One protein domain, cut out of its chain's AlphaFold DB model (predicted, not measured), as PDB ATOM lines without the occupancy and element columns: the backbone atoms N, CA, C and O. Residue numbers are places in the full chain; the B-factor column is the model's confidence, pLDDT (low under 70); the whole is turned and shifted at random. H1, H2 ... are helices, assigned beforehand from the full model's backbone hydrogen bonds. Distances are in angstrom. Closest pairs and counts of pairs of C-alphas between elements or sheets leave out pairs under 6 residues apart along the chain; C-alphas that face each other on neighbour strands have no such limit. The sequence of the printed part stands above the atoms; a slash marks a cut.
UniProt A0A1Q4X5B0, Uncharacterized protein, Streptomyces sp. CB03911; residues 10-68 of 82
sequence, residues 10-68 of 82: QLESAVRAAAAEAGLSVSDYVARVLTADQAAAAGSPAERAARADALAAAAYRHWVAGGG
ATOM      1  N   GLN A  10     143.826 183.522 134.675       83.69
ATOM      2  CA  GLN A  10     142.876 183.247 133.595       83.69
ATOM      3  C   GLN A  10     141.865 182.165 133.999       83.69
ATOM      4  O   GLN A  10     140.680 182.275 133.684       83.69
ATOM      5  N   LEU A  11     142.317 181.135 134.724       88.38
ATOM      6  CA  LEU A  11     141.445 180.081 135.238       88.38
ATOM      7  C   LEU A  11     140.567 180.609 136.374       88.38
ATOM      8  O   LEU A  11     139.375 180.321 136.398       88.38
ATOM      9  N   GLU A  12     141.126 181.414 137.277       92.75
ATOM     10  CA  GLU A  12     140.354 182.037 138.354       92.75
ATOM     11  C   GLU A  12     139.207 182.895 137.797       92.75
ATOM     12  O   GLU A  12     138.059 182.762 138.229       92.75
ATOM     13  N   SER A  13     139.494 183.718 136.786       93.62
ATOM     14  CA  SER A  13     138.497 184.560 136.118       93.62
ATOM     15  C   SER A  13     137.392 183.727 135.464       93.62
ATOM     16  O   SER A  13     136.208 184.021 135.640       93.62
ATOM     17  N   ALA A  14     137.762 182.652 134.759       94.44
ATOM     18  CA  ALA A  14     136.802 181.751 134.127       94.44
ATOM     19  C   ALA A  14     135.904 181.042 135.155       94.44
ATOM     20  O   ALA A  14     134.689 180.975 134.974       94.44
ATOM     21  N   VAL A  15     136.478 180.561 136.264       95.69
ATOM     22  CA  VAL A  15     135.719 179.907 137.342       95.69
ATOM     23  C   VAL A  15     134.762 180.892 138.015       95.69
ATOM     24  O   VAL A  15     133.612 180.542 138.274       95.69
ATOM     25  N   ARG A  16     135.195 182.134 138.269       96.50
ATOM     26  CA  ARG A  16     134.328 183.186 138.827       96.50
ATOM     27  C   ARG A  16     133.149 183.498 137.906       96.50
ATOM     28  O   ARG A  16     132.025 183.593 138.393       96.50
ATOM     29  N   ALA A  17     133.391 183.616 136.600       97.31
ATOM     30  CA  ALA A  17     132.338 183.855 135.616       97.31
ATOM     31  C   ALA A  17     131.321 182.702 135.575       97.31
ATOM     32  O   ALA A  17     130.121 182.944 135.688       97.31
ATOM     33  N   ALA A  18     131.794 181.454 135.510       97.31
ATOM     34  CA  ALA A  18     130.923 180.280 135.481       97.31
ATOM     35  C   ALA A  18     130.113 180.109 136.781       97.31
ATOM     36  O   ALA A  18     128.936 179.747 136.743       97.31
ATOM     37  N   ALA A  19     130.712 180.409 137.937       97.19
ATOM     38  CA  ALA A  19     130.004 180.400 139.215       97.19
ATOM     39  C   ALA A  19     128.895 181.465 139.257       97.19
ATOM     40  O   ALA A  19     127.779 181.168 139.685       97.19
ATOM     41  N   ALA A  20     129.181 182.678 138.770       97.88
ATOM     42  CA  ALA A  20     128.206 183.763 138.698       97.88
ATOM     43  C   ALA A  20     127.041 183.434 137.751       97.88
ATOM     44  O   ALA A  20     125.886 183.644 138.118       97.88
ATOM     45  N   GLU A  21     127.326 182.863 136.578       97.81
ATOM     46  CA  GLU A  21     126.307 182.403 135.625       97.81
ATOM     47  C   GLU A  21     125.402 181.321 136.232       97.81
ATOM     48  O   GLU A  21     124.186 181.346 136.053       97.81
ATOM     49  N   ALA A  22     125.976 180.415 137.029       96.44
ATOM     50  CA  ALA A  22     125.227 179.393 137.754       96.44
ATOM     51  C   ALA A  22     124.489 179.920 139.005       96.44
ATOM     52  O   ALA A  22     123.772 179.153 139.650       96.44
ATOM     53  N   GLY A  23     124.673 181.193 139.380       98.06
ATOM     54  CA  GLY A  23     124.103 181.782 140.597       98.06
ATOM     55  C   GLY A  23     124.675 181.197 141.895       98.06
ATOM     56  O   GLY A  23     123.962 181.099 142.892       98.06
ATOM     57  N   LEU A  24     125.938 180.761 141.884       97.75
ATOM     58  CA  LEU A  24     126.600 180.084 143.003       97.75
ATOM     59  C   LEU A  24     127.793 180.880 143.530       97.75
ATOM     60  O   LEU A  24     128.429 181.651 142.810       97.75
ATOM     61  N   SER A  25     128.156 180.628 144.791       97.38
ATOM     62  CA  SER A  25     129.485 181.003 145.268       97.38
ATOM     63  C   SER A  25     130.551 180.206 144.504       97.38
ATOM     64  O   SER A  25     130.313 179.076 144.070       97.38
ATOM     65  N   VAL A  26     131.759 180.765 144.368       94.81
ATOM     66  CA  VAL A  26     132.890 180.061 143.733       94.81
ATOM     67  C   VAL A  26     133.158 178.719 144.417       94.81
ATOM     68  O   VAL A  26     133.367 177.715 143.744       94.81
ATOM     69  N   SER A  27     133.102 178.688 145.752       93.12
ATOM     70  CA  SER A  27     133.324 177.467 146.530       93.12
ATOM     71  C   SER A  27     132.279 176.394 146.216       93.12
ATOM     72  O   SER A  27     132.642 175.240 145.995       93.12
ATOM     73  N   ASP A  28     130.996 176.759 146.161       96.25
ATOM     74  CA  ASP A  28     129.920 175.803 145.869       96.25
ATOM     75  C   ASP A  28     129.993 175.294 144.431       96.25
ATOM     76  O   ASP A  28     129.778 174.108 144.175       96.25
ATOM     77  N   TYR A  29     130.327 176.181 143.492       96.62
ATOM     78  CA  TYR A  29     130.535 175.810 142.100       96.62
ATOM     79  C   TYR A  29     131.669 174.786 141.969       96.62
ATOM     80  O   TYR A  29     131.461 173.704 141.420       96.62
ATOM     81  N   VAL A  30     132.843 175.078 142.543       94.31
ATOM     82  CA  VAL A  30     133.999 174.170 142.511       94.31
ATOM     83  C   VAL A  30     133.671 172.838 143.188       94.31
ATOM     84  O   VAL A  30     133.967 171.784 142.628       94.31
ATOM     85  N   ALA A  31     133.004 172.852 144.344       94.88
ATOM     86  CA  ALA A  31     132.604 171.627 145.034       94.88
ATOM     87  C   ALA A  31     131.673 170.749 144.177       94.88
ATOM     88  O   ALA A  31     131.838 169.527 144.131       94.88
ATOM     89  N   ARG A  32     130.723 171.356 143.453       95.81
ATOM     90  CA  ARG A  32     129.830 170.633 142.533       95.81
ATOM     91  C   ARG A  32     130.571 170.056 141.337       95.81
ATOM     92  O   ARG A  32     130.330 168.902 140.996       95.81
ATOM     93  N   VAL A  33     131.486 170.817 140.740       94.38
ATOM     94  CA  VAL A  33     132.322 170.338 139.628       94.38
ATOM     95  C   VAL A  33     133.167 169.143 140.066       94.38
ATOM     96  O   VAL A  33     133.158 168.116 139.394       94.38
ATOM     97  N   LEU A  34     133.830 169.228 141.223       93.38
ATOM     98  CA  LEU A  34     134.622 168.121 141.770       93.38
ATOM     99  C   LEU A  34     133.766 166.886 142.078       93.38
ATOM    100  O   LEU A  34     134.175 165.760 141.808       93.38
ATOM    101  N   THR A  35     132.558 167.090 142.606       94.25
ATOM    102  CA  THR A  35     131.611 165.995 142.859       94.25
ATOM    103  C   THR A  35     131.186 165.319 141.554       94.25
ATOM    104  O   THR A  35     131.145 164.092 141.488       94.25
ATOM    105  N   ALA A  36     130.908 166.101 140.508       90.19
ATOM    106  CA  ALA A  36     130.548 165.579 139.194       90.19
ATOM    107  C   ALA A  36     131.712 164.821 138.537       90.19
ATOM    108  O   ALA A  36     131.500 163.727 138.018       90.19
ATOM    109  N   ASP A  37     132.941 165.346 138.614       92.88
ATOM    110  CA  ASP A  37     134.138 164.650 138.122       92.88
ATOM    111  C   ASP A  37     134.323 163.294 138.816       92.88
ATOM    112  O   ASP A  37     134.553 162.270 138.167       92.88
ATOM    113  N   GLN A  38     134.144 163.259 140.138       92.69
ATOM    114  CA  GLN A  38     134.280 162.025 140.896       92.69
ATOM    115  C   GLN A  38     133.145 161.029 140.615       92.69
ATOM    116  O   GLN A  38     133.381 159.820 140.580       92.69
ATOM    117  N   ALA A  39     131.925 161.513 140.374       90.31
ATOM    118  CA  ALA A  39     130.824 160.668 139.926       90.31
ATOM    119  C   ALA A  39     131.125 160.057 138.548       90.31
ATOM    120  O   ALA A  39     130.970 158.850 138.378       90.31
ATOM    121  N   ALA A  40     131.647 160.845 137.602       89.50
ATOM    122  CA  ALA A  40     132.048 160.356 136.282       89.50
ATOM    123  C   ALA A  40     133.152 159.288 136.367       89.50
ATOM    124  O   ALA A  40     133.121 158.308 135.623       89.50
ATOM    125  N   ALA A  41     134.089 159.413 137.314       90.31
ATOM    126  CA  ALA A  41     135.129 158.407 137.548       90.31
ATOM    127  C   ALA A  41     134.569 157.032 137.969       90.31
ATOM    128  O   ALA A  41     135.170 156.003 137.655       90.31
ATOM    129  N   ALA A  42     133.421 157.005 138.651       91.44
ATOM    130  CA  ALA A  42     132.718 155.785 139.054       91.44
ATOM    131  C   ALA A  42     131.523 155.435 138.141       91.44
ATOM    132  O   ALA A  42     130.849 154.431 138.372       91.44
ATOM    133  N   GLY A  43     131.262 156.258 137.122       90.06
ATOM    134  CA  GLY A  43     130.112 156.153 136.233       90.06
ATOM    135  C   GLY A  43     130.238 155.033 135.205       90.06
ATOM    136  O   GLY A  43     131.067 154.125 135.315       90.06
ATOM    137  N   SER A  44     129.406 155.094 134.173       95.12
ATOM    138  CA  SER A  44     129.424 154.194 133.021       95.12
ATOM    139  C   SER A  44     130.786 154.187 132.300       95.12
ATOM    140  O   SER A  44     131.576 155.126 132.425       95.12
ATOM    141  N   PRO A  45     131.088 153.152 131.491       95.62
ATOM    142  CA  PRO A  45     132.312 153.127 130.690       95.62
ATOM    143  C   PRO A  45     132.503 154.371 129.808       95.62
ATOM    144  O   PRO A  45     133.630 154.842 129.678       95.62
ATOM    145  N   ALA A  46     131.419 154.921 129.250       94.62
ATOM    146  CA  ALA A  46     131.465 156.122 128.421       94.62
ATOM    147  C   ALA A  46     131.841 157.373 129.232       94.62
ATOM    148  O   ALA A  46     132.687 158.150 128.799       94.62
ATOM    149  N   GLU A  47     131.276 157.541 130.431       91.19
ATOM    150  CA  GLU A  47     131.609 158.661 131.326       91.19
ATOM    151  C   GLU A  47     133.064 158.589 131.800       91.19
ATOM    152  O   GLU A  47     133.776 159.594 131.790       91.19
ATOM    153  N   ARG A  48     133.544 157.386 132.139       94.56
ATOM    154  CA  ARG A  48     134.949 157.181 132.514       94.56
ATOM    155  C   ARG A  48     135.904 157.477 131.361       94.56
ATOM    156  O   ARG A  48     136.947 158.083 131.597       94.56
ATOM    157  N   ALA A  49     135.556 157.071 130.137       94.12
ATOM    158  CA  ALA A  49     136.348 157.362 128.944       94.12
ATOM    159  C   ALA A  49     136.407 158.872 128.673       94.12
ATOM    160  O   ALA A  49     137.496 159.428 128.581       94.12
ATOM    161  N   ALA A  50     135.257 159.555 128.675       91.44
ATOM    162  CA  ALA A  50     135.197 161.003 128.478       91.44
ATOM    163  C   ALA A  50     136.029 161.770 129.522       91.44
ATOM    164  O   ALA A  50     136.751 162.711 129.187       91.44
ATOM    165  N   ARG A  51     135.982 161.337 130.789       91.81
ATOM    166  CA  ARG A  51     136.832 161.888 131.851       91.81
ATOM    167  C   ARG A  51     138.319 161.652 131.575       91.81
ATOM    168  O   ARG A  51     139.121 162.573 131.723       91.81
ATOM    169  N   ALA A  52     138.695 160.427 131.203       92.44
ATOM    170  CA  ALA A  52     140.081 160.085 130.897       92.44
ATOM    171  C   ALA A  52     140.626 160.933 129.736       92.44
ATOM    172  O   ALA A  52     141.718 161.485 129.858       92.44
ATOM    173  N   ASP A  53     139.839 161.116 128.675       94.31
ATOM    174  CA  ASP A  53     140.205 161.936 127.517       94.31
ATOM    175  C   ASP A  53     140.412 163.407 127.902       94.31
ATOM    176  O   ASP A  53     141.417 164.019 127.531       94.31
ATOM    177  N   ALA A  54     139.501 163.977 128.698       90.62
ATOM    178  CA  ALA A  54     139.614 165.358 129.162       90.62
ATOM    179  C   ALA A  54     140.890 165.585 129.995       90.62
ATOM    180  O   ALA A  54     141.608 166.570 129.782       90.62
ATOM    181  N   LEU A  55     141.201 164.657 130.907       92.56
ATOM    182  CA  LEU A  55     142.406 164.715 131.735       92.56
ATOM    183  C   LEU A  55     143.682 164.506 130.914       92.56
ATOM    184  O   LEU A  55     144.644 165.252 131.093       92.56
ATOM    185  N   ALA A  56     143.685 163.547 129.985       92.69
ATOM    186  CA  ALA A  56     144.817 163.296 129.098       92.69
ATOM    187  C   ALA A  56     145.116 164.519 128.218       92.69
ATOM    188  O   ALA A  56     146.269 164.934 128.101       92.69
ATOM    189  N   ALA A  57     144.083 165.161 127.666       91.50
ATOM    190  CA  ALA A  57     144.240 166.372 126.869       91.50
ATOM    191  C   ALA A  57     144.804 167.541 127.696       91.50
ATOM    192  O   ALA A  57     145.657 168.287 127.211       91.50
ATOM    193  N   ALA A  58     144.350 167.713 128.941       88.62
ATOM    194  CA  ALA A  58     144.890 168.730 129.842       88.62
ATOM    195  C   ALA A  58     146.359 168.459 130.200       88.62
ATOM    196  O   ALA A  58     147.187 169.367 130.096       88.62
ATOM    197  N   ALA A  59     146.693 167.213 130.544       90.62
ATOM    198  CA  ALA A  59     148.060 166.793 130.840       90.62
ATOM    199  C   ALA A  59     148.989 167.002 129.636       90.62
ATOM    200  O   ALA A  59     150.083 167.542 129.789       90.62
ATOM    201  N   TYR A  60     148.530 166.661 128.429       88.44
ATOM    202  CA  TYR A  60     149.289 166.877 127.202       88.44
ATOM    203  C   TYR A  60     149.566 168.362 126.950       88.44
ATOM    204  O   TYR A  60     150.709 168.740 126.707       88.44
ATOM    205  N   ARG A  61     148.548 169.227 127.065       89.06
ATOM    206  CA  ARG A  61     148.738 170.682 126.921       89.06
ATOM    207  C   ARG A  61     149.737 171.228 127.936       89.06
ATOM    208  O   ARG A  61     150.569 172.051 127.572       89.06
ATOM    209  N   HIS A  62     149.671 170.760 129.182       87.12
ATOM    210  CA  HIS A  62     150.621 171.155 130.217       87.12
ATOM    211  C   HIS A  62     152.050 170.701 129.886       87.12
ATOM    212  O   HIS A  62     152.978 171.502 129.966       87.12
ATOM    213  N   TRP A  63     152.224 169.452 129.444       89.94
ATOM    214  CA  TRP A  63     153.523 168.920 129.026       89.94
ATOM    215  C   TRP A  63     154.125 169.706 127.855       89.94
ATOM    216  O   TRP A  63     155.284 170.106 127.927       89.94
ATOM    217  N   VAL A  64     153.328 170.003 126.821       91.75
ATOM    218  CA  VAL A  64     153.762 170.828 125.679       91.75
ATOM    219  C   VAL A  64     154.140 172.239 126.128       91.75
ATOM    220  O   VAL A  64     155.192 172.742 125.744       91.75
ATOM    221  N   ALA A  65     153.323 172.877 126.973       87.75
ATOM    222  CA  ALA A  65     153.628 174.205 127.511       87.75
ATOM    223  C   ALA A  65     154.919 174.218 128.352       87.75
ATOM    224  O   ALA A  65     155.618 175.226 128.387       87.75
ATOM    225  N   GLY A  66     155.260 173.090 128.983       89.62
ATOM    226  CA  GLY A  66     156.517 172.869 129.701       89.62
ATOM    227  C   GLY A  66     157.721 172.514 128.817       89.62
ATOM    228  O   GLY A  66     158.765 172.159 129.355       89.62
ATOM    229  N   GLY A  67     157.599 172.578 127.486       90.88
ATOM    230  CA  GLY A  67     158.682 172.262 126.545       90.88
ATOM    231  C   GLY A  67     158.794 170.780 126.173       90.88
ATOM    232  O   GLY A  67     159.755 170.377 125.519       90.88
ATOM    233  N   GLY A  68     157.819 169.963 126.570       88.12
ATOM    234  CA  GLY A  68     157.702 168.580 126.136       88.12
ATOM    235  C   GLY A  68     157.565 168.463 124.617       88.12
ATOM    236  O   GLY A  68     156.803 169.202 123.992       88.12
TER     237      GLY A  68
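Overview. This is residues 10 to 68 of the 82 residues of an uncharacterized protein of Streptomyces sp. CB03911 (UniProt A0A1Q4X5B0). What shape do the atoms make? Three helices make a flat, open frame with a corner at each end of H2: H1 meets one end about at a right angle, and H2 and H3 make a V at the other. The far part of H3, residues 53 to 59 and 61 to 65, sticks out free. What is it built of, and how large is it? The 59 printed residues hold three named helices, in the order H1, H2, H3, and no named strand; the class is all helix. The whole is loose, with a radius of gyration of the C-alphas of 13.9 A, and spans 36 by 33 by 14 A.

Arrangement. How does the first helix stand to the second? H1, residues 10 to 21, touches H2, residues 26 to 42, about perpendicular at 84 degrees. H1 touches H2 with residues 15 to 20 alone, and H2 touches H1 with residues 26 to 30 alone; the closest C-alphas of the two, those of Ala 19 and Val 26, are 5.4 A apart. How does the last helix stand to the others? H3, residues 45 to 65, touches H2 at a steep tilt of 61 degrees, opposite ways. H2 touches H3 with residues 37 to 42 alone, and H3 touches H2 with residues 47 to 51 alone; the closest C-alphas of the two, those of Ala 41 and Arg 48, are 5.2 A apart. H1 and H3 are apart. What do the backbones show? In H1, H2 and H3 every O i to N i+4 pair is within hydrogen-bond range.

Along the chain. Where does the first helix begin? H1 begins at C-alpha 10, (142.876, 183.247, 133.595), and is 16.7 A long. How long are the others? H2 measures 24.7 A from C-alpha 26 to C-alpha 42, and H3 30.1 A from C-alpha 45 to C-alpha 65, (153.628, 174.205, 127.511).

Size, cuts and confidence. How far does it reach? The two C-alphas farthest apart, those of Gly 23 and Gly 68, are 38.9 A apart. Are there cuts or long links? The printed part has no cut, and the links H1 to H2 and H2 to H3 are tight. Is confidence low anywhere? No printed residue is under 70, and the mean pLDDT of the printed part is 92.9.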